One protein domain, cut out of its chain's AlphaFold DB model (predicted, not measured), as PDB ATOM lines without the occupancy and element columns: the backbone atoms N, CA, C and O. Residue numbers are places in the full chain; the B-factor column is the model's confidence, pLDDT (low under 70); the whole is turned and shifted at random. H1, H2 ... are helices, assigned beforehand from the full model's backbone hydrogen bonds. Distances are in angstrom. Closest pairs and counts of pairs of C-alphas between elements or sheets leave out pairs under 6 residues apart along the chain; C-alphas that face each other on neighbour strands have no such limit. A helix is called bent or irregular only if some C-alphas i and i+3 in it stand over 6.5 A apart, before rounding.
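What this domain is: This is residues 16 to 108 and 129 to 212 of the 225 residues of an uncharacterized protein of Firmicutes bacterium (UniProt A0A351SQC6). A long rod of helices: H1, H2, H4 and H5 lie side by side round its axis, and H6 extends the bundle at one end, with H3 beside it. The 177 printed residues hold six named helices, H1 to H6 in order, and no named strand: all helix, loose, radius of gyration of the C-alphas 20.4 A, spans 77 by 23 by 22 A.

How they stand to each other: H2, residues 55 to 97, touches H5, residues 168 to 193, opposite ways at a shallow tilt of 5 degrees; their closest C-alphas, Ala 78 and Cys 177, are 4.9 A apart. H2 forms a hairpin with H1, residues 16 to 51. H1 touches H4, residues 141 to 162; the closest C-alphas, Ile 36 and Ile 148, are 6.1 A apart. H4 and H5 form a hairpin. H3, residues 131 to 139, touches H6, residues 199 to 212; the closest C-alphas, Gly 131 and Val 207, are 6.0 A apart. H5 and H6 touch only at the corner. Every O i to N i+4 pair is within hydrogen-bond range in H3, H4, H5 and H6, against 27 of 32 in H1 and 36 of 39 in H2.

Where its parts are: H2, 64.0 A long, begins at C-alpha 55 (231.803, 234.052, 217.641). H1, 52.5 A, is only just irregular: C-alphas 43 and 46 are 6.7 A apart. H6 ends at C-alpha 212 (248.523, 237.113, 217.408).

The domain as a whole: Residues 109 to 128 are cut out, a gap of 40.1 A between C-alphas 108 and 129. Residues 163 to 169 are under pLDDT 70.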
ATOM      1  N   GLN A  16     196.525 198.785 195.667       71.62
ATOM      2  CA  GLN A  16     196.747 198.860 197.104       71.62
ATOM      3  C   GLN A  16     198.248 198.882 197.424       71.62
ATOM      4  O   GLN A  16     198.694 199.742 198.176       71.62
ATOM      5  N   GLN A  17     199.039 198.023 196.775       73.31
ATOM      6  CA  GLN A  17     200.495 197.966 196.973       73.31
ATOM      7  C   GLN A  17     201.197 199.242 196.480       73.31
ATOM      8  O   GLN A  17     202.204 199.663 197.040       73.31
ATOM      9  N   ILE A  18     200.645 199.909 195.467       74.31
ATOM     10  CA  ILE A  18     201.190 201.169 194.941       74.31
ATOM     11  C   ILE A  18     200.823 202.355 195.834       74.31
ATOM     12  O   ILE A  18     201.650 203.238 196.064       74.31
ATOM     13  N   ASN A  19     199.618 202.353 196.401       73.69
ATOM     14  CA  ASN A  19     199.237 203.325 197.421       73.69
ATOM     15  C   ASN A  19     200.087 203.152 198.696       73.69
ATOM     16  O   ASN A  19     200.512 204.146 199.284       73.69
ATOM     17  N   GLU A  20     200.411 201.914 199.082       81.62
ATOM     18  CA  GLU A  20     201.347 201.604 200.174       81.62
ATOM     19  C   GLU A  20     202.786 202.048 199.846       81.62
ATOM     20  O   GLU A  20     203.474 202.592 200.712       81.62
ATOM     21  N   LEU A  21     203.218 201.933 198.583       83.44
ATOM     22  CA  LEU A  21     204.539 202.381 198.133       83.44
ATOM     23  C   LEU A  21     204.754 203.887 198.343       83.44
ATOM     24  O   LEU A  21     205.869 204.284 198.668       83.44
ATOM     25  N   ARG A  22     203.721 204.741 198.257       88.31
ATOM     26  CA  ARG A  22     203.866 206.170 198.621       88.31
ATOM     27  C   ARG A  22     204.343 206.340 200.056       88.31
ATOM     28  O   ARG A  22     205.193 207.190 200.306       88.31
ATOM     29  N   THR A  23     203.809 205.556 200.990       89.75
ATOM     30  CA  THR A  23     204.222 205.599 202.400       89.75
ATOM     31  C   THR A  23     205.683 205.193 202.537       89.75
ATOM     32  O   THR A  23     206.449 205.903 203.174       89.75
ATOM     33  N   VAL A  24     206.102 204.133 201.841       90.12
ATOM     34  CA  VAL A  24     207.505 203.693 201.830       90.12
ATOM     35  C   VAL A  24     208.430 204.769 201.250       90.12
ATOM     36  O   VAL A  24     209.469 205.061 201.837       90.12
ATOM     37  N   ILE A  25     208.056 205.403 200.131       92.50
ATOM     38  CA  ILE A  25     208.834 206.504 199.536       92.50
ATOM     39  C   ILE A  25     208.976 207.649 200.537       92.50
ATOM     40  O   ILE A  25     210.077 208.164 200.722       92.50
ATOM     41  N   ASN A  26     207.880 208.029 201.194       94.62
ATOM     42  CA  ASN A  26     207.872 209.098 202.182       94.62
ATOM     43  C   ASN A  26     208.767 208.769 203.383       94.62
ATOM     44  O   ASN A  26     209.590 209.586 203.778       94.62
ATOM     45  N   ASP A  27     208.678 207.554 203.917       94.44
ATOM     46  CA  ASP A  27     209.504 207.116 205.042       94.44
ATOM     47  C   ASP A  27     210.994 207.109 204.684       94.44
ATOM     48  O   ASP A  27     211.833 207.532 205.480       94.44
ATOM     49  N   ILE A  28     211.346 206.664 203.474       94.12
ATOM     50  CA  ILE A  28     212.725 206.708 202.978       94.12
ATOM     51  C   ILE A  28     213.195 208.152 202.772       94.12
ATOM     52  O   ILE A  28     214.341 208.468 203.098       94.12
ATOM     53  N   ALA A  29     212.328 209.039 202.288       95.50
ATOM     54  CA  ALA A  29     212.623 210.458 202.139       95.50
ATOM     55  C   ALA A  29     212.941 211.110 203.498       95.50
ATOM     56  O   ALA A  29     213.980 211.755 203.656       95.50
ATOM     57  N   GLN A  30     212.111 210.856 204.513       96.75
ATOM     58  CA  GLN A  30     212.307 211.370 205.872       96.75
ATOM     59  C   GLN A  30     213.556 210.778 206.547       96.75
ATOM     60  O   GLN A  30     214.342 211.507 207.159       96.75
ATOM     61  N   LYS A  31     213.809 209.473 206.376       95.69
ATOM     62  CA  LYS A  31     215.046 208.824 206.848       95.69
ATOM     63  C   LYS A  31     216.289 209.393 206.174       95.69
ATOM     64  O   LYS A  31     217.294 209.597 206.841       95.69
ATOM     65  N   SER A  32     216.219 209.684 204.875       95.00
ATOM     66  CA  SER A  32     217.330 210.299 204.143       95.00
ATOM     67  C   SER A  32     217.699 211.646 204.760       95.00
ATOM     68  O   SER A  32     218.870 211.886 205.040       95.00
ATOM     69  N   GLY A  33     216.705 212.497 205.041       96.00
ATOM     70  CA  GLY A  33     216.947 213.780 205.700       96.00
ATOM     71  C   GLY A  33     217.490 213.645 207.123       96.00
ATOM     72  O   GLY A  33     218.451 214.326 207.482       96.00
ATOM     73  N   THR A  34     216.933 212.712 207.899       96.06
ATOM     74  CA  THR A  34     217.384 212.417 209.269       96.06
ATOM     75  C   THR A  34     218.846 211.972 209.284       96.06
ATOM     76  O   THR A  34     219.655 212.579 209.979       96.06
ATOM     77  N   ASN A  35     219.220 210.997 208.450       95.25
ATOM     78  CA  ASN A  35     220.587 210.474 208.390       95.25
ATOM     79  C   ASN A  35     221.605 211.556 208.001       95.25
ATOM     80  O   ASN A  35     222.699 211.595 208.560       95.25
ATOM     81  N   ILE A  36     221.254 212.448 207.063       97.12
ATOM     82  CA  ILE A  36     222.115 213.576 206.673       97.12
ATOM     83  C   ILE A  36     222.381 214.478 207.884       97.12
ATOM     84  O   ILE A  36     223.535 214.772 208.194       97.12
ATOM     85  N   VAL A  37     221.323 214.908 208.577       97.38
ATOM     86  CA  VAL A  37     221.438 215.812 209.728       97.38
ATOM     87  C   VAL A  37     222.180 215.148 210.887       97.38
ATOM     88  O   VAL A  37     223.073 215.769 211.461       97.38
ATOM     89  N   GLU A  38     221.861 213.896 211.210       96.44
ATOM     90  CA  GLU A  38     222.505 213.154 212.296       96.44
ATOM     91  C   GLU A  38     224.001 212.963 212.051       96.44
ATOM     92  O   GLU A  38     224.798 213.195 212.956       96.44
ATOM     93  N   ARG A  39     224.411 212.604 210.828       96.50
ATOM     94  CA  ARG A  39     225.831 212.480 210.463       96.50
ATOM     95  C   ARG A  39     226.566 213.805 210.588       96.50
ATOM     96  O   ARG A  39     227.599 213.867 211.245       96.50
ATOM     97  N   LEU A  40     226.022 214.880 210.017       97.62
ATOM     98  CA  LEU A  40     226.625 216.213 210.132       97.62
ATOM     99  C   LEU A  40     226.740 216.646 211.600       97.62
ATOM    100  O   LEU A  40     227.767 217.179 212.018       97.62
ATOM    101  N   HIS A  41     225.712 216.388 212.405       97.81
ATOM    102  CA  HIS A  41     225.716 216.755 213.812       97.81
ATOM    103  C   HIS A  41     226.730 215.937 214.630       97.81
ATOM    104  O   HIS A  41     227.548 216.509 215.349       97.81
ATOM    105  N   ASN A  42     226.718 214.612 214.492       97.12
ATOM    106  CA  ASN A  42     227.545 213.708 215.292       97.12
ATOM    107  C   ASN A  42     229.016 213.723 214.871       97.12
ATOM    108  O   ASN A  42     229.896 213.644 215.726       97.12
ATOM    109  N   ASP A  43     229.292 213.828 213.570       96.81
ATOM    110  CA  ASP A  43     230.651 213.704 213.046       96.81
ATOM    111  C   ASP A  43     231.355 215.061 212.874       96.81
ATOM    112  O   ASP A  43     232.585 215.092 212.791       96.81
ATOM    113  N   ILE A  44     230.612 216.180 212.861       97.06
ATOM    114  CA  ILE A  44     231.172 217.531 212.666       97.06
ATOM    115  C   ILE A  44     230.812 218.474 213.817       97.06
ATOM    116  O   ILE A  44     231.719 218.980 214.477       97.06
ATOM    117  N   ILE A  45     229.522 218.719 214.076       98.00
ATOM    118  CA  ILE A  45     229.096 219.742 215.052       98.00
ATOM    119  C   ILE A  45     229.540 219.388 216.470       98.00
ATOM    120  O   ILE A  45     230.195 220.198 217.125       98.00
ATOM    121  N   THR A  46     229.222 218.179 216.930       97.88
ATOM    122  CA  THR A  46     229.537 217.723 218.289       97.88
ATOM    123  C   THR A  46     231.049 217.694 218.548       97.88
ATOM    124  O   THR A  46     231.484 218.211 219.572       97.88
ATOM    125  N   PRO A  47     231.904 217.163 217.653       97.38
ATOM    126  CA  PRO A  47     233.346 217.258 217.846       97.38
ATOM    127  C   PRO A  47     233.839 218.707 217.840       97.38
ATOM    128  O   PRO A  47     234.642 219.082 218.697       97.38
ATOM    129  N   MET A  48     233.346 219.540 216.917       97.31
ATOM    130  CA  MET A  48     233.832 220.912 216.785       97.31
ATOM    131  C   MET A  48     233.454 221.791 217.982       97.31
ATOM    132  O   MET A  48     234.264 222.612 218.413       97.31
ATOM    133  N   SER A  49     232.271 221.585 218.568       96.81
ATOM    134  CA  SER A  49     231.819 222.332 219.748       96.81
ATOM    135  C   SER A  49     232.754 222.179 220.943       96.81
ATOM    136  O   SER A  49     232.844 223.078 221.774       96.81
ATOM    137  N   THR A  50     233.492 221.069 221.018       96.44
ATOM    138  CA  THR A  50     234.425 220.812 222.119       96.44
ATOM    139  C   THR A  50     235.782 221.488 221.945       96.44
ATOM    140  O   THR A  50     236.494 221.662 222.936       96.44
ATOM    141  N   VAL A  51     236.134 221.895 220.720       96.44
ATOM    142  CA  VAL A  51     237.487 222.361 220.368       96.44
ATOM    143  C   VAL A  51     237.534 223.787 219.844       96.44
ATOM    144  O   VAL A  51     238.622 224.352 219.766       96.44
ATOM    145  N   TRP A  52     236.394 224.385 219.491       96.69
ATOM    146  CA  TRP A  52     236.341 225.734 218.940       96.69
ATOM    147  C   TRP A  52     235.222 226.562 219.575       96.69
ATOM    148  O   TRP A  52     234.047 226.429 219.243       96.69
ATOM    149  N   TYR A  53     235.626 227.462 220.471       96.12
ATOM    150  CA  TYR A  53     234.753 228.390 221.179       96.12
ATOM    151  C   TYR A  53     235.026 229.809 220.694       96.12
ATOM    152  O   TYR A  53     235.986 230.442 221.143       96.12
ATOM    153  N   ALA A  54     234.224 230.287 219.744       95.00
ATOM    154  CA  ALA A  54     234.400 231.606 219.149       95.00
ATOM    155  C   ALA A  54     233.129 232.128 218.453       95.00
ATOM    156  O   ALA A  54     232.386 231.334 217.869       95.00
ATOM    157  N   PRO A  55     232.897 233.457 218.415       95.19
ATOM    158  CA  PRO A  55     231.803 234.052 217.641       95.19
ATOM    159  C   PRO A  55     231.840 233.700 216.146       95.19
ATOM    160  O   PRO A  55     230.802 233.430 215.538       95.19
ATOM    161  N   GLU A  56     233.032 233.654 215.546       94.56
ATOM    162  CA  GLU A  56     233.205 233.236 214.151       94.56
ATOM    163  C   GLU A  56     232.840 231.766 213.911       94.56
ATOM    164  O   GLU A  56     232.282 231.460 212.859       94.56
ATOM    165  N   ALA A  57     233.085 230.875 214.881       95.62
ATOM    166  CA  ALA A  57     232.702 229.468 214.780       95.62
ATOM    167  C   ALA A  57     231.180 229.357 214.677       95.62
ATOM    168  O   ALA A  57     230.649 228.733 213.763       95.62
ATOM    169  N   LYS A  58     230.474 230.035 215.585       96.31
ATOM    170  CA  LYS A  58     229.013 230.062 215.598       96.31
ATOM    171  C   LYS A  58     228.448 230.622 214.296       96.31
ATOM    172  O   LYS A  58     227.613 229.973 213.679       96.31
ATOM    173  N   THR A  59     228.974 231.754 213.830       97.00
ATOM    174  CA  THR A  59     228.559 232.364 212.554       97.00
ATOM    175  C   THR A  59     228.761 231.405 211.373       97.00
ATOM    176  O   THR A  59     227.886 231.271 210.518       97.00
ATOM    177  N   PHE A  60     229.900 230.706 211.328       97.44
ATOM    178  CA  PHE A  60     230.187 229.718 210.289       97.44
ATOM    179  C   PHE A  60     229.191 228.550 210.319       97.44
ATOM    180  O   PHE A  60     228.614 228.196 209.292       97.44
ATOM    181  N   PHE A  61     228.934 227.969 211.493       98.00
ATOM    182  CA  PHE A  61     228.019 226.833 211.612       98.00
ATOM    183  C   PHE A  61     226.543 227.214 211.434       98.00
ATOM    184  O   PHE A  61     225.774 226.410 210.912       98.00
ATOM    185  N   GLU A  62     226.142 228.443 211.754       97.62
ATOM    186  CA  GLU A  62     224.832 228.985 211.371       97.62
ATOM    187  C   GLU A  62     224.694 229.084 209.839       97.62
ATOM    188  O   GLU A  62     223.659 228.713 209.280       97.62
ATOM    189  N   GLY A  63     225.757 229.494 209.136       96.94
ATOM    190  CA  GLY A  63     225.816 229.481 207.671       96.94
ATOM    191  C   GLY A  63     225.742 228.070 207.072       96.94
ATOM    192  O   GLY A  63     225.030 227.845 206.087       96.94
ATOM    193  N   LEU A  64     226.411 227.096 207.699       97.06
ATOM    194  CA  LEU A  64     226.271 225.683 207.344       97.06
ATOM    195  C   LEU A  64     224.826 225.209 207.532       97.06
ATOM    196  O   LEU A  64     224.271 224.594 206.623       97.06
ATOM    197  N   ALA A  65     224.202 225.507 208.674       97.69
ATOM    198  CA  ALA A  65     222.825 225.107 208.958       97.69
ATOM    199  C   ALA A  65     221.841 225.669 207.920       97.69
ATOM    200  O   ALA A  65     220.980 224.935 207.438       97.69
ATOM    201  N   ALA A  66     222.016 226.925 207.499       96.25
ATOM    202  CA  ALA A  66     221.225 227.522 206.422       96.25
ATOM    203  C   ALA A  66     221.443 226.818 205.069       96.25
ATOM    204  O   ALA A  66     220.486 226.580 204.332       96.25
ATOM    205  N   THR A  67     222.688 226.441 204.756       95.69
ATOM    206  CA  THR A  67     223.023 225.684 203.536       95.69
ATOM    207  C   THR A  67     222.355 224.309 203.537       95.69
ATOM    208  O   THR A  67     221.750 223.913 202.545       95.69
ATOM    209  N   VAL A  68     222.406 223.603 204.670       97.25
ATOM    210  CA  VAL A  68     221.751 222.303 204.860       97.25
ATOM    211  C   VAL A  68     220.236 222.437 204.728       97.25
ATOM    212  O   VAL A  68     219.620 221.674 203.991       97.25
ATOM    213  N   GLN A  69     219.633 223.443 205.361       96.19
ATOM    214  CA  GLN A  69     218.194 223.685 205.278       96.19
ATOM    215  C   GLN A  69     217.731 223.942 203.836       96.19
ATOM    216  O   GLN A  69     216.698 223.414 203.419       96.19
ATOM    217  N   ALA A  70     218.504 224.706 203.055       94.25
ATOM    218  CA  ALA A  70     218.192 225.006 201.658       94.25
ATOM    219  C   ALA A  70     218.164 223.751 200.765       94.25
ATOM    220  O   ALA A  70     217.356 223.671 199.839       94.25
ATOM    221  N   SER A  71     218.982 222.737 201.065       95.81
ATOM    222  CA  SER A  71     218.959 221.461 200.339       95.81
ATOM    223  C   SER A  71     217.694 220.633 200.594       95.81
ATOM    224  O   SER A  71     217.351 219.784 199.771       95.81
ATOM    225  N   GLY A  72     216.951 220.881 201.681       95.06
ATOM    226  CA  GLY A  72     215.759 220.100 202.033       95.06
ATOM    227  C   GLY A  72     214.656 220.162 200.975       95.06
ATOM    228  O   GLY A  72     214.034 219.146 200.660       95.06
ATOM    229  N   GLU A  73     214.460 221.326 200.350       94.69
ATOM    230  CA  GLU A  73     213.482 221.497 199.268       94.69
ATOM    231  C   GLU A  73     213.865 220.687 198.023       94.69
ATOM    232  O   GLU A  73     213.036 219.974 197.458       94.69
ATOM    233  N   ALA A  74     215.138 220.729 197.622       95.12
ATOM    234  CA  ALA A  74     215.625 219.987 196.464       95.12
ATOM    235  C   ALA A  74     215.521 218.464 196.664       95.12
ATOM    236  O   ALA A  74     215.102 217.752 195.749       95.12
ATOM    237  N   ILE A  75     215.832 217.968 197.867       96.25
ATOM    238  CA  ILE A  75     215.664 216.549 198.218       96.25
ATOM    239  C   ILE A  75     214.176 216.174 198.223       96.25
ATOM    240  O   ILE A  75     213.811 215.150 197.646       96.25
ATOM    241  N   THR A  76     213.303 217.015 198.791       97.00
ATOM    242  CA  THR A  76     211.844 216.790 198.772       97.00
ATOM    243  C   THR A  76     211.338 216.649 197.335       97.00
ATOM    244  O   THR A  76     210.668 215.673 197.000       97.00
ATOM    245  N   ASN A  77     211.729 217.576 196.458       96.75
ATOM    246  CA  ASN A  77     211.337 217.572 195.049       96.75
ATOM    247  C   ASN A  77     211.874 216.347 194.291       96.75
ATOM    248  O   ASN A  77     211.194 215.826 193.405       96.75
ATOM    249  N   ALA A  78     213.070 215.858 194.635       96.44
ATOM    250  CA  ALA A  78     213.630 214.643 194.046       96.44
ATOM    251  C   ALA A  78     212.765 213.410 194.365       96.44
ATOM    252  O   ALA A  78     212.398 212.663 193.454       96.44
ATOM    253  N   PHE A  79     212.373 213.240 195.631       95.69
ATOM    254  CA  PHE A  79     211.488 212.150 196.041       95.69
ATOM    255  C   PHE A  79     210.073 212.301 195.479       95.69
ATOM    256  O   PHE A  79     209.483 211.305 195.056       95.69
ATOM    257  N   ASP A  80     209.530 213.520 195.400       95.50
ATOM    258  CA  ASP A  80     208.207 213.732 194.803       95.50
ATOM    259  C   ASP A  80     208.192 213.458 193.293       95.50
ATOM    260  O   ASP A  80     207.233 212.887 192.771       95.50
ATOM    261  N   THR A  81     209.294 213.763 192.598       94.00
ATOM    262  CA  THR A  81     209.487 213.392 191.187       94.00
ATOM    263  C   THR A  81     209.486 211.876 191.018       94.00
ATOM    264  O   THR A  81     208.804 211.349 190.135       94.00
ATOM    265  N   PHE A  82     210.199 211.151 191.887       92.81
ATOM    266  CA  PHE A  82     210.186 209.690 191.877       92.81
ATOM    267  C   PHE A  82     208.785 209.125 192.148       92.81
ATOM    268  O   PHE A  82     208.297 208.293 191.381       92.81
ATOM    269  N   ARG A  83     208.085 209.631 193.170       92.25
ATOM    270  CA  ARG A  83     206.681 209.285 193.446       92.25
ATOM    271  C   ARG A  83     205.786 209.551 192.229       92.25
ATOM    272  O   ARG A  83     204.951 208.714 191.891       92.25
ATOM    273  N   GLY A  84     205.978 210.670 191.533       91.25
ATOM    274  CA  GLY A  84     205.254 211.003 190.302       91.25
ATOM    275  C   GLY A  84     205.482 209.995 189.175       91.25
ATOM    276  O   GLY A  84     204.530 209.603 188.497       91.25
ATOM    277  N   ALA A  85     206.715 209.511 189.010       89.25
ATOM    278  CA  ALA A  85     207.029 208.442 188.064       89.25
ATOM    279  C   ALA A  85     206.330 207.118 188.431       89.25
ATOM    280  O   ALA A  85     205.802 206.437 187.549       89.25
ATOM    281  N   VAL A  86     206.262 206.782 189.724       87.06
ATOM    282  CA  VAL A  86     205.517 205.611 190.223       87.06
ATOM    283  C   VAL A  86     204.023 205.743 189.929       87.06
ATOM    284  O   VAL A  86     203.434 204.817 189.370       87.06
ATOM    285  N   GLN A  87     203.416 206.897 190.226       88.38
ATOM    286  CA  GLN A  87     202.003 207.146 189.926       88.38
ATOM    287  C   GLN A  87     201.723 207.031 188.423       88.38
ATOM    288  O   GLN A  87     200.791 206.338 188.027       88.38
ATOM    289  N   THR A  88     202.558 207.648 187.583       88.06
ATOM    290  CA  THR A  88     202.393 207.644 186.119       88.06
ATOM    291  C   THR A  88     202.448 206.230 185.551       88.06
ATOM    292  O   THR A  88     201.629 205.849 184.717       88.06
ATOM    293  N   ALA A  89     203.400 205.417 186.012       83.38
ATOM    294  CA  ALA A  89     203.476 204.022 185.597       83.38
ATOM    295  C   ALA A  89     202.224 203.234 185.996       83.38
ATOM    296  O   ALA A  89     201.763 202.370 185.251       83.38
ATOM    297  N   GLY A  90     201.663 203.568 187.150       82.50
ATOM    298  CA  GLY A  90     200.448 202.967 187.639       82.50
ATOM    299  C   GLY A  90     199.179 203.348 186.896       82.50
ATOM    300  O   GLY A  90     198.358 202.489 186.584       82.50
ATOM    301  N   GLU A  91     199.052 204.621 186.542       86.19
ATOM    302  CA  GLU A  91     197.994 205.105 185.660       86.19
ATOM    303  C   GLU A  91     198.069 204.430 184.284       86.19
ATOM    304  O   GLU A  91     197.058 203.943 183.783       86.19
ATOM    305  N   ASN A  92     199.273 204.301 183.713       84.44
ATOM    306  CA  ASN A  92     199.475 203.608 182.439       84.44
ATOM    307  C   ASN A  92     199.074 202.128 182.510       84.44
ATOM    308  O   ASN A  92     198.536 201.585 181.545       84.44
ATOM    309  N   TRP A  93     199.347 201.444 183.624       81.31
ATOM    310  CA  TRP A  93     198.887 200.068 183.807       81.31
ATOM    311  C   TRP A  93     197.358 199.994 183.883       81.31
ATOM    312  O   TRP A  93     196.756 199.156 183.205       81.31
ATOM    313  N   ALA A  94     196.735 200.882 184.658       83.25
ATOM    314  CA  ALA A  94     195.287 200.932 184.828       83.25
ATOM    315  C   ALA A  94     194.577 201.152 183.484       83.25
ATOM    316  O   ALA A  94     193.662 200.404 183.139       83.25
ATOM    317  N   ASP A  95     195.079 202.085 182.671       86.00
ATOM    318  CA  ASP A  95     194.529 202.401 181.350       86.00
ATOM    319  C   ASP A  95     194.631 201.225 180.364       86.00
ATOM    320  O   ASP A  95     193.743 201.030 179.535       86.00
ATOM    321  N   ASN A  96     195.678 200.399 180.473       82.56
ATOM    322  CA  ASN A  96     195.880 199.236 179.600       82.56
ATOM    323  C   ASN A  96     195.126 197.977 180.051       82.56
ATOM    324  O   ASN A  96     194.914 197.069 179.246       82.56
ATOM    325  N   THR A  97     194.753 197.890 181.327       79.50
ATOM    326  CA  THR A  97     194.139 196.687 181.917       79.50
ATOM    327  C   THR A  97     192.684 196.883 182.333       79.50
ATOM    328  O   THR A  97     192.009 195.906 182.647       79.50
ATOM    329  N   GLY A  98     192.183 198.122 182.312       78.56
ATOM    330  CA  GLY A  98     190.876 198.477 182.867       78.56
ATOM    331  C   GLY A  98     190.846 198.455 184.401       78.56
ATOM    332  O   GLY A  98     189.763 198.372 184.979       78.56
ATOM    333  N   GLY A  99     192.017 198.478 185.045       76.94
ATOM    334  CA  GLY A  99     192.167 198.508 186.498       76.94
ATOM    335  C   GLY A  99     191.875 199.881 187.114       76.94
ATOM    336  O   GLY A  99     191.621 200.867 186.423       76.94
ATOM    337  N   GLU A 100     191.920 199.950 188.445       82.38
ATOM    338  CA  GLU A 100     191.793 201.214 189.179       82.38
ATOM    339  C   GLU A 100     193.037 202.100 188.974       82.38
ATOM    340  O   GLU A 100     194.154 201.601 188.866       82.38
ATOM    341  N   ARG A 101     192.864 203.426 188.906       83.62
ATOM    342  CA  ARG A 101     193.994 204.366 188.812       83.62
ATOM    343  C   ARG A 101     194.521 204.678 190.219       83.62
ATOM    344  O   ARG A 101     193.715 205.029 191.082       83.62
ATOM    345  N   PRO A 102     195.841 204.624 190.468       83.31
ATOM    346  CA  PRO A 102     196.394 205.049 191.751       83.31
ATOM    347  C   PRO A 102     196.283 206.569 191.927       83.31
ATOM    348  O   PRO A 102     196.295 207.328 190.958       83.31
ATOM    349  N   SER A 103     196.250 207.025 193.178       85.44
ATOM    350  CA  SER A 103     196.320 208.447 193.526       85.44
ATOM    351  C   SER A 103     197.293 208.623 194.685       85.44
ATOM    352  O   SER A 103     196.958 208.375 195.842       85.44
ATOM    353  N   LEU A 104     198.538 208.991 194.366       88.25
ATOM    354  CA  LEU A 104     199.602 209.096 195.359       88.25
ATOM    355  C   LEU A 104     199.731 210.545 195.818       88.25
ATOM    356  O   LEU A 104     200.153 211.404 195.045       88.25
ATOM    357  N   ALA A 105     199.421 210.803 197.089       91.19
ATOM    358  CA  ALA A 105     199.668 212.103 197.703       91.19
ATOM    359  C   ALA A 105     201.154 212.485 197.615       91.19
ATOM    360  O   ALA A 105     202.022 211.614 197.738       91.19
ATOM    361  N   SER A 106     201.431 213.781 197.446       94.19
ATOM    362  CA  SER A 106     202.794 214.322 197.404       94.19
ATOM    363  C   SER A 106     203.621 213.905 198.614       94.19
ATOM    364  O   SER A 106     203.076 213.621 199.681       94.19
ATOM    365  N   ILE A 107     204.937 213.857 198.434       95.69
ATOM    366  CA  ILE A 107     205.873 213.581 199.525       95.69
ATOM    367  C   ILE A 107     205.846 214.722 200.540       95.69
ATOM    368  O   ILE A 107     205.751 215.898 200.177       95.69
ATOM    369  N   ASP A 108     205.896 214.359 201.818       96.75
ATOM    370  CA  ASP A 108     205.940 215.323 202.905       96.75
ATOM    371  C   ASP A 108     207.264 216.089 202.839       96.75
ATOM    372  O   ASP A 108     208.308 215.542 202.471       96.75
ATOM    373  N   ILE A 129     240.589 228.077 220.415       94.25
ATOM    374  CA  ILE A 129     240.565 227.005 219.430       94.25
ATOM    375  C   ILE A 129     241.739 226.053 219.677       94.25
ATOM    376  O   ILE A 129     242.893 226.482 219.745       94.25
ATOM    377  N   ASP A 130     241.459 224.754 219.766       95.00
ATOM    378  CA  ASP A 130     242.477 223.718 219.586       95.00
ATOM    379  C   ASP A 130     242.625 223.459 218.083       95.00
ATOM    380  O   ASP A 130     241.912 222.653 217.484       95.00
ATOM    381  N   GLY A 131     243.548 224.191 217.455       93.75
ATOM    382  CA  GLY A 131     243.761 224.128 216.010       93.75
ATOM    383  C   GLY A 131     244.161 222.740 215.501       93.75
ATOM    384  O   GLY A 131     243.827 222.392 214.367       93.75
ATOM    385  N   ALA A 132     244.839 221.931 216.323       94.81
ATOM    386  CA  ALA A 132     245.248 220.582 215.940       94.81
ATOM    387  C   ALA A 132     244.038 219.641 215.896       94.81
ATOM    388  O   ALA A 132     243.837 218.949 214.895       94.81
ATOM    389  N   GLN A 133     243.197 219.660 216.934       96.50
ATOM    390  CA  GLN A 133     241.977 218.850 216.960       96.50
ATOM    391  C   GLN A 133     240.946 219.335 215.934       96.50
ATOM    392  O   GLN A 133     240.356 218.514 215.233       96.50
ATOM    393  N   ALA A 134     240.783 220.649 215.764       96.12
ATOM    394  CA  ALA A 134     239.896 221.217 214.750       96.12
ATOM    395  C   ALA A 134     240.315 220.803 213.327       96.12
ATOM    396  O   ALA A 134     239.476 220.377 212.531       96.12
ATOM    397  N   THR A 135     241.617 220.845 213.017       96.56
ATOM    398  CA  THR A 135     242.158 220.383 211.724       96.56
ATOM    399  C   THR A 135     241.946 218.881 211.522       96.56
ATOM    400  O   THR A 135     241.622 218.443 210.416       96.56
ATOM    401  N   ALA A 136     242.079 218.074 212.578       96.06
ATOM    402  CA  ALA A 136     241.797 216.642 212.504       96.06
ATOM    403  C   ALA A 136     240.319 216.361 212.177       96.06
ATOM    404  O   ALA A 136     240.034 215.479 211.371       96.06
ATOM    405  N   ILE A 137     239.383 217.138 212.737       95.94
ATOM    406  CA  ILE A 137     237.953 217.045 212.398       95.94
ATOM    407  C   ILE A 137     237.718 217.455 210.938       95.94
ATOM    408  O   ILE A 137     237.072 216.720 210.196       95.94
ATOM    409  N   ALA A 138     238.295 218.576 210.491       95.19
ATOM    410  CA  ALA A 138     238.170 219.037 209.106       95.19
ATOM    411  C   ALA A 138     238.740 218.031 208.086       95.19
ATOM    412  O   ALA A 138     238.199 217.867 206.995       95.19
ATOM    413  N   SER A 139     239.787 217.293 208.457       94.38
ATOM    414  CA  SER A 139     240.389 216.265 207.597       94.38
ATOM    415  C   SER A 139     239.478 215.050 207.370       94.38
ATOM    416  O   SER A 139     239.676 214.316 206.406       94.38
ATOM    417  N   ARG A 140     238.462 214.843 208.222       94.31
ATOM    418  CA  ARG A 140     237.497 213.735 208.113       94.31
ATOM    419  C   ARG A 140     236.290 214.063 207.238       94.31
ATOM    420  O   ARG A 140     235.469 213.185 207.003       94.31
ATOM    421  N   LEU A 141     236.163 215.294 206.738       94.94
ATOM    422  CA  LEU A 141     234.987 215.726 205.973       94.94
ATOM    423  C   LEU A 141     234.679 214.812 204.780       94.94
ATOM    424  O   LEU A 141     233.522 214.450 204.585       94.94
ATOM    425  N   THR A 142     235.695 214.373 204.037       94.06
ATOM    426  CA  THR A 142     235.510 213.429 202.924       94.06
ATOM    427  C   THR A 142     234.917 212.098 203.394       94.06
ATOM    428  O   THR A 142     233.994 211.586 202.768       94.06
ATOM    429  N   GLU A 143     235.382 211.565 204.528       94.81
ATOM    430  CA  GLU A 143     234.852 210.320 205.102       94.81
ATOM    431  C   GLU A 143     233.393 210.485 205.552       94.81
ATOM    432  O   GLU A 143     232.585 209.574 205.377       94.81
ATOM    433  N   VAL A 144     233.029 211.651 206.099       96.38
ATOM    434  CA  VAL A 144     231.640 211.950 206.485       96.38
ATOM    435  C   VAL A 144     230.744 212.047 205.246       96.38
ATOM    436  O   VAL A 144     229.647 211.488 205.241       96.38
ATOM    437  N   GLU A 145     231.210 212.698 204.175       96.56
ATOM    438  CA  GLU A 145     230.481 212.774 202.901       96.56
ATOM    439  C   GLU A 145     230.237 211.377 202.318       96.56
ATOM    440  O   GLU A 145     229.120 211.050 201.907       96.56
ATOM    441  N   GLU A 146     231.272 210.537 202.295       94.94
ATOM    442  CA  GLU A 146     231.188 209.153 201.829       94.94
ATOM    443  C   GLU A 146     230.264 208.306 202.709       94.94
ATOM    444  O   GLU A 146     229.457 207.539 202.181       94.94
ATOM    445  N   GLY A 147     230.312 208.487 204.032       95.88
ATOM    446  CA  GLY A 147     229.421 207.825 204.985       95.88
ATOM    447  C   GLY A 147     227.952 208.154 204.729       95.88
ATOM    448  O   GLY A 147     227.135 207.245 204.591       95.88
ATOM    449  N   ILE A 148     227.621 209.438 204.559       95.50
ATOM    450  CA  ILE A 148     226.258 209.880 204.222       95.50
ATOM    451  C   ILE A 148     225.815 209.286 202.877       95.50
ATOM    452  O   ILE A 148     224.705 208.761 202.763       95.50
ATOM    453  N   LYS A 149     226.674 209.327 201.849       94.06
ATOM    454  CA  LYS A 149     226.372 208.731 200.536       94.06
ATOM    455  C   LYS A 149     226.131 207.224 200.637       94.06
ATOM    456  O   LYS A 149     225.231 206.716 199.972       94.06
ATOM    457  N   SER A 150     226.893 206.516 201.467       93.75
ATOM    458  CA  SER A 150     226.720 205.081 201.699       93.75
ATOM    459  C   SER A 150     225.394 204.769 202.399       93.75
ATOM    460  O   SER A 150     224.655 203.898 201.935       93.75
ATOM    461  N   ASP A 151     225.034 205.531 203.437       92.94
ATOM    462  CA  ASP A 151     223.751 205.384 204.136       92.94
ATOM    463  C   ASP A 151     222.573 205.566 203.157       92.94
ATOM    464  O   ASP A 151     221.609 204.795 203.162       92.94
ATOM    465  N   LEU A 152     222.680 206.533 202.242       92.25
ATOM    466  CA  LEU A 152     221.673 206.787 201.208       92.25
ATOM    467  C   LEU A 152     221.619 205.703 200.140       92.25
ATOM    468  O   LEU A 152     220.532 205.352 199.697       92.25
ATOM    469  N   GLN A 153     222.757 205.136 199.740       91.06
ATOM    470  CA  GLN A 153     222.772 203.966 198.860       91.06
ATOM    471  C   GLN A 153     222.082 202.765 199.518       91.06
ATOM    472  O   GLN A 153     221.357 202.031 198.846       91.06
ATOM    473  N   GLY A 154     222.245 202.591 200.833       91.12
ATOM    474  CA  GLY A 154     221.508 201.595 201.609       91.12
ATOM    475  C   GLY A 154     219.995 201.820 201.551       91.12
ATOM    476  O   GLY A 154     219.241 200.888 201.261       91.12
ATOM    477  N   LEU A 155     219.550 203.064 201.745       90.94
ATOM    478  CA  LEU A 155     218.140 203.449 201.619       90.94
ATOM    479  C   LEU A 155     217.609 203.279 200.185       90.94
ATOM    480  O   LEU A 155     216.485 202.813 200.001       90.94
ATOM    481  N   ALA A 156     218.419 203.580 199.168       87.50
ATOM    482  CA  ALA A 156     218.085 203.340 197.767       87.50
ATOM    483  C   ALA A 156     217.871 201.852 197.485       87.50
ATOM    484  O   ALA A 156     216.914 201.483 196.807       87.50
ATOM    485  N   GLY A 157     218.731 200.992 198.036       86.00
ATOM    486  CA  GLY A 157     218.599 199.542 197.935       86.00
ATOM    487  C   GLY A 157     217.325 199.017 198.599       86.00
ATOM    488  O   GLY A 157     216.641 198.181 198.012       86.00
ATOM    489  N   GLN A 158     216.974 199.539 199.782       86.81
ATOM    490  CA  GLN A 158     215.716 199.209 200.466       86.81
ATOM    491  C   GLN A 158     214.510 199.613 199.622       86.81
ATOM    492  O   GLN A 158     213.634 198.789 199.367       86.81
ATOM    493  N   LEU A 159     214.501 200.853 199.130       84.75
ATOM    494  CA  LEU A 159     213.417 201.357 198.300       84.75
ATOM    495  C   LEU A 159     213.288 200.549 197.006       84.75
ATOM    496  O   LEU A 159     212.178 200.167 196.659       84.75
ATOM    497  N   ASN A 160     214.404 200.204 196.357       81.06
ATOM    498  CA  ASN A 160     214.425 199.371 195.152       81.06
ATOM    499  C   ASN A 160     213.869 197.950 195.389       81.06
ATOM    500  O   ASN A 160     213.246 197.370 194.499       81.06
ATOM    501  N   ALA A 161     214.105 197.376 196.573       77.75
ATOM    502  CA  ALA A 161     213.617 196.046 196.942       77.75
ATOM    503  C   ALA A 161     212.109 196.039 197.239       77.75
ATOM    504  O   ALA A 161     211.396 195.160 196.756       77.75
ATOM    505  N   GLU A 162     211.620 197.039 197.977       71.00
ATOM    506  CA  GLU A 162     210.183 197.248 198.229       71.00
ATOM    507  C   GLU A 162     209.433 197.591 196.939       71.00
ATOM    508  O   GLU A 162     208.261 197.270 196.743       71.00
ATOM    509  N   SER A 163     210.143 198.198 195.997       60.97
ATOM    510  CA  SER A 163     209.604 198.599 194.720       60.97
ATOM    511  C   SER A 163     209.705 197.513 193.648       60.97
ATOM    512  O   SER A 163     209.789 197.846 192.476       60.97
ATOM    513  N   ALA A 164     209.664 196.217 193.972       53.44
ATOM    514  CA  ALA A 164     209.665 195.125 192.977       53.44
ATOM    515  C   ALA A 164     208.511 195.190 191.930       53.44
ATOM    516  O   ALA A 164     208.470 194.388 190.999       53.44
ATOM    517  N   PHE A 165     207.612 196.176 192.047       52.94
ATOM    518  CA  PHE A 165     206.625 196.636 191.056       52.94
ATOM    519  C   PHE A 165     207.181 197.594 189.976       52.94
ATOM    520  O   PHE A 165     206.444 198.049 189.099       52.94
ATOM    521  N   ILE A 166     208.466 197.941 190.033       56.09
ATOM    522  CA  ILE A 166     209.110 198.936 189.176       56.09
ATOM    523  C   ILE A 166     209.553 198.313 187.848       56.09
ATOM    524  O   ILE A 166     210.446 197.472 187.780       56.09
ATOM    525  N   GLY A 167     208.924 198.761 186.759       59.41
ATOM    526  CA  GLY A 167     209.438 198.567 185.405       59.41
ATOM    527  C   GLY A 167     210.700 199.408 185.162       59.41
ATOM    528  O   GLY A 167     211.145 200.164 186.019       59.41
ATOM    529  N   ARG A 168     211.308 199.321 183.973       63.06
ATOM    530  CA  ARG A 168     212.581 200.026 183.693       63.06
ATOM    531  C   ARG A 168     212.546 201.538 183.987       63.06
ATOM    532  O   ARG A 168     213.522 202.064 184.507       63.06
ATOM    533  N   GLY A 169     211.427 202.211 183.711       69.25
ATOM    534  CA  GLY A 169     211.319 203.669 183.857       69.25
ATOM    535  C   GLY A 169     211.352 204.167 185.305       69.25
ATOM    536  O   GLY A 169     211.888 205.238 185.573       69.25
ATOM    537  N   GLN A 170     210.831 203.401 186.265       77.12
ATOM    538  CA  GLN A 170     210.846 203.832 187.664       77.12
ATOM    539  C   GLN A 170     212.196 203.524 188.337       77.12
ATOM    540  O   GLN A 170     212.582 204.242 189.253       77.12
ATOM    541  N   ALA A 171     212.968 202.548 187.839       79.88
ATOM    542  CA  ALA A 171     214.336 202.303 188.305       79.88
ATOM    543  C   ALA A 171     215.268 203.463 187.910       79.88
ATOM    544  O   ALA A 171     216.072 203.924 188.718       79.88
ATOM    545  N   GLU A 172     215.106 203.987 186.693       84.50
ATOM    546  CA  GLU A 172     215.800 205.195 186.232       84.50
ATOM    547  C   GLU A 172     215.393 206.428 187.056       84.50
ATOM    548  O   GLU A 172     216.252 207.197 187.483       84.50
ATOM    549  N   ALA A 173     214.097 206.591 187.353       88.19
ATOM    550  CA  ALA A 173     213.612 207.684 188.198       88.19
ATOM    551  C   ALA A 173     214.152 207.599 189.639       88.19
ATOM    552  O   ALA A 173     214.527 208.620 190.217       88.19
ATOM    553  N   LEU A 174     214.242 206.392 190.203       89.62
ATOM    554  CA  LEU A 174     214.856 206.146 191.507       89.62
ATOM    555  C   LEU A 174     216.339 206.525 191.493       89.62
ATOM    556  O   LEU A 174     216.806 207.261 192.360       89.62
ATOM    557  N   GLN A 175     217.077 206.069 190.481       89.44
ATOM    558  CA  GLN A 175     218.487 206.410 190.322       89.44
ATOM    559  C   GLN A 175     218.678 207.927 190.208       89.44
ATOM    560  O   GLN A 175     219.535 208.487 190.890       89.44
ATOM    561  N   GLN A 176     217.853 208.605 189.408       92.12
ATOM    562  CA  GLN A 176     217.905 210.056 189.258       92.12
ATOM    563  C   GLN A 176     217.579 210.785 190.567       92.12
ATOM    564  O   GLN A 176     218.236 211.777 190.881       92.12
ATOM    565  N   CYS A 177     216.623 210.282 191.355       94.50
ATOM    566  CA  CYS A 177     216.337 210.800 192.691       94.50
ATOM    567  C   CYS A 177     217.602 210.778 193.558       94.50
ATOM    568  O   CYS A 177     218.030 211.821 194.050       94.50
ATOM    569  N   PHE A 178     218.276 209.631 193.668       93.38
ATOM    570  CA  PHE A 178     219.489 209.511 194.486       93.38
ATOM    571  C   PHE A 178     220.703 210.262 193.929       93.38
ATOM    572  O   PHE A 178     221.536 210.722 194.712       93.38
ATOM    573  N   VAL A 179     220.799 210.456 192.610       94.19
ATOM    574  CA  VAL A 179     221.792 211.361 192.003       94.19
ATOM    575  C   VAL A 179     221.553 212.798 192.462       94.19
ATOM    576  O   VAL A 179     222.499 213.460 192.887       94.19
ATOM    577  N   THR A 180     220.305 213.272 192.437       95.75
ATOM    578  CA  THR A 180     219.953 214.618 192.908       95.75
ATOM    579  C   THR A 180     220.258 214.779 194.395       95.75
ATOM    580  O   THR A 180     220.940 215.728 194.772       95.75
ATOM    581  N   VAL A 181     219.843 213.820 195.232       96.06
ATOM    582  CA  VAL A 181     220.134 213.837 196.675       96.06
ATOM    583  C   VAL A 181     221.645 213.860 196.934       96.06
ATOM    584  O   VAL A 181     222.127 214.681 197.711       96.06
ATOM    585  N   SER A 182     222.416 213.029 196.227       94.31
ATOM    586  CA  SER A 182     223.885 213.022 196.315       94.31
ATOM    587  C   SER A 182     224.507 214.352 195.884       94.31
ATOM    588  O   SER A 182     225.506 214.779 196.461       94.31
ATOM    589  N   GLY A 183     223.924 215.015 194.883       95.62
ATOM    590  CA  GLY A 183     224.335 216.343 194.439       95.62
ATOM    591  C   GLY A 183     224.109 217.418 195.502       95.62
ATOM    592  O   GLY A 183     224.981 218.260 195.702       95.62
ATOM    593  N   GLU A 184     222.989 217.369 196.223       96.69
ATOM    594  CA  GLU A 184     222.716 218.278 197.345       96.69
ATOM    595  C   GLU A 184     223.694 218.078 198.504       96.69
ATOM    596  O   GLU A 184     224.235 219.044 199.038       96.69
ATOM    597  N   ILE A 185     224.023 216.831 198.832       96.25
ATOM    598  CA  ILE A 185     225.048 216.531 199.841       96.25
ATOM    599  C   ILE A 185     226.399 217.069 199.404       96.25
ATOM    600  O   ILE A 185     227.083 217.729 200.180       96.25
ATOM    601  N   HIS A 186     226.760 216.871 198.140       95.19
ATOM    602  CA  HIS A 186     227.998 217.423 197.620       95.19
ATOM    603  C   HIS A 186     228.035 218.959 197.717       95.19
ATOM    604  O   HIS A 186     229.072 219.518 198.058       95.19
ATOM    605  N   LYS A 187     226.914 219.663 197.498       94.88
ATOM    606  CA  LYS A 187     226.835 221.120 197.722       94.88
ATOM    607  C   LYS A 187     227.091 221.503 199.182       94.88
ATOM    608  O   LYS A 187     227.833 222.454 199.423       94.88
ATOM    609  N   ILE A 188     226.537 220.759 200.142       96.56
ATOM    610  CA  ILE A 188     226.812 220.960 201.576       96.56
ATOM    611  C   ILE A 188     228.312 220.782 201.856       96.56
ATOM    612  O   ILE A 188     228.927 221.619 202.513       96.56
ATOM    613  N   PHE A 189     228.944 219.742 201.311       96.75
ATOM    614  CA  PHE A 189     230.376 219.511 201.518       96.75
ATOM    615  C   PHE A 189     231.271 220.495 200.768       96.75
ATOM    616  O   PHE A 189     232.345 220.825 201.269       96.75
ATOM    617  N   LYS A 190     230.829 221.056 199.640       95.12
ATOM    618  CA  LYS A 190     231.525 222.176 198.991       95.12
ATOM    619  C   LYS A 190     231.621 223.389 199.910       95.12
ATOM    620  O   LYS A 190     232.697 223.966 200.001       95.12
ATOM    621  N   TYR A 191     230.559 223.722 200.652       94.69
ATOM    622  CA  TYR A 191     230.611 224.786 201.670       94.69
ATOM    623  C   TYR A 191     231.700 224.514 202.721       94.69
ATOM    624  O   TYR A 191     232.413 225.418 203.147       94.69
ATOM    625  N   LEU A 192     231.861 223.251 203.117       95.38
ATOM    626  CA  LEU A 192     232.829 222.849 204.134       95.38
ATOM    627  C   LEU A 192     234.271 222.761 203.616       95.38
ATOM    628  O   LEU A 192     235.197 222.919 204.411       95.38
ATOM    629  N   THR A 193     234.483 222.503 202.324       94.50
ATOM    630  CA  THR A 193     235.794 222.091 201.784       94.50
ATOM    631  C   THR A 193     236.398 223.049 200.760       94.50
ATOM    632  O   THR A 193     237.619 223.082 200.624       94.50
ATOM    633  N   GLU A 194     235.597 223.847 200.051       91.19
ATOM    634  CA  GLU A 194     236.080 224.694 198.957       91.19
ATOM    635  C   GLU A 194     236.243 226.164 199.370       91.19
ATOM    636  O   GLU A 194     235.378 226.769 200.000       91.19
ATOM    637  N   GLY A 195     237.357 226.769 198.949       88.31
ATOM    638  CA  GLY A 195     237.625 228.199 199.112       88.31
ATOM    639  C   GLY A 195     238.272 228.593 200.442       88.31
ATOM    640  O   GLY A 195     238.495 227.781 201.341       88.31
ATOM    641  N   GLU A 196     238.594 229.883 200.561       82.88
ATOM    642  CA  GLU A 196     239.207 230.465 201.768       82.88
ATOM    643  C   GLU A 196     238.255 230.516 202.967       82.88
ATOM    644  O   GLU A 196     238.699 230.692 204.105       82.88
ATOM    645  N   ASP A 197     236.954 230.383 202.714       91.00
ATOM    646  CA  ASP A 197     235.920 230.354 203.742       91.00
ATOM    647  C   ASP A 197     235.470 228.937 204.114       91.00
ATOM    648  O   ASP A 197     234.572 228.799 204.939       91.00
ATOM    649  N   SER A 198     236.128 227.905 203.568       95.00
ATOM    650  CA  SER A 198     235.978 226.505 203.988       95.00
ATOM    651  C   SER A 198     236.259 226.317 205.482       95.00
ATOM    652  O   SER A 198     236.913 227.150 206.114       95.00
ATOM    653  N   LEU A 199     235.859 225.173 206.046       96.12
ATOM    654  CA  LEU A 199     236.103 224.860 207.455       96.12
ATOM    655  C   LEU A 199     237.597 224.959 207.805       96.12
ATOM    656  O   LEU A 199     237.957 225.606 208.785       96.12
ATOM    657  N   GLN A 200     238.479 224.396 206.972       95.62
ATOM    658  CA  GLN A 200     239.928 224.507 207.181       95.62
ATOM    659  C   GLN A 200     240.415 225.959 207.067       95.62
ATOM    660  O   GLN A 200     241.271 226.387 207.845       95.62
ATOM    661  N   GLY A 201     239.875 226.729 206.120       94.69
ATOM    662  CA  GLY A 201     240.184 228.149 205.966       94.69
ATOM    663  C   GLY A 201     239.823 228.959 207.213       94.69
ATOM    664  O   GLY A 201     240.651 229.726 207.711       94.69
ATOM    665  N   GLN A 202     238.635 228.734 207.775       96.44
ATOM    666  CA  GLN A 202     238.197 229.402 209.001       96.44
ATOM    667  C   GLN A 202     239.004 228.968 210.228       96.44
ATOM    668  O   GLN A 202     239.380 229.819 211.031       96.44
ATOM    669  N   ILE A 203     239.347 227.681 210.346       95.75
ATOM    670  CA  ILE A 203     240.237 227.186 211.408       95.75
ATOM    671  C   ILE A 203     241.587 227.906 211.340       95.75
ATOM    672  O   ILE A 203     242.060 228.420 212.352       95.75
ATOM    673  N   ASN A 204     242.193 228.006 210.154       94.31
ATOM    674  CA  ASN A 204     243.478 228.684 209.977       94.31
ATOM    675  C   ASN A 204     243.396 230.172 210.363       94.31
ATOM    676  O   ASN A 204     244.268 230.662 211.085       94.31
ATOM    677  N   LYS A 205     242.333 230.872 209.939       94.69
ATOM    678  CA  LYS A 205     242.065 232.274 210.309       94.69
ATOM    679  C   LYS A 205     241.918 232.437 211.828       94.69
ATOM    680  O   LYS A 205     242.508 233.349 212.406       94.69
ATOM    681  N   ALA A 206     241.180 231.540 212.483       93.44
ATOM    682  CA  ALA A 206     240.978 231.558 213.929       93.44
ATOM    683  C   ALA A 206     242.287 231.301 214.696       93.44
ATOM    684  O   ALA A 206     242.624 232.056 215.607       93.44
ATOM    685  N   VAL A 207     243.065 230.286 214.303       93.00
ATOM    686  CA  VAL A 207     244.361 229.973 214.928       93.00
ATOM    687  C   VAL A 207     245.305 231.172 214.857       93.00
ATOM    688  O   VAL A 207     245.862 231.559 215.883       93.00
ATOM    689  N   GLN A 208     245.439 231.797 213.685       91.50
ATOM    690  CA  GLN A 208     246.279 232.985 213.506       91.50
ATOM    691  C   GLN A 208     245.811 234.142 214.395       91.50
ATOM    692  O   GLN A 208     246.591 234.681 215.178       91.50
ATOM    693  N   LYS A 209     244.511 234.459 214.355       91.19
ATOM    694  CA  LYS A 209     243.912 235.532 215.158       91.19
ATOM    695  C   LYS A 209     244.209 235.376 216.651       91.19
ATOM    696  O   LYS A 209     244.593 236.345 217.302       91.19
ATOM    697  N   TYR A 210     244.049 234.177 217.212       86.56
ATOM    698  CA  TYR A 210     244.251 233.966 218.649       86.56
ATOM    699  C   TYR A 210     245.730 233.816 219.047       86.56
ATOM    700  O   TYR A 210     246.096 234.198 220.162       86.56
ATOM    701  N   GLN A 211     246.602 233.361 218.142       83.31
ATOM    702  CA  GLN A 211     248.058 233.406 218.338       83.31
ATOM    703  C   GLN A 211     248.593 234.845 218.373       83.31
ATOM    704  O   GLN A 211     249.393 235.185 219.255       83.31
ATOM    705  N   ASP A 212     248.120 235.706 217.472       78.69
ATOM    706  CA  ASP A 212     248.523 237.113 217.408       78.69
ATOM    707  C   ASP A 212     248.103 237.872 218.669       78.69
ATOM    708  O   ASP A 212     248.890 238.630 219.243       78.69
TER     709      ASP A 212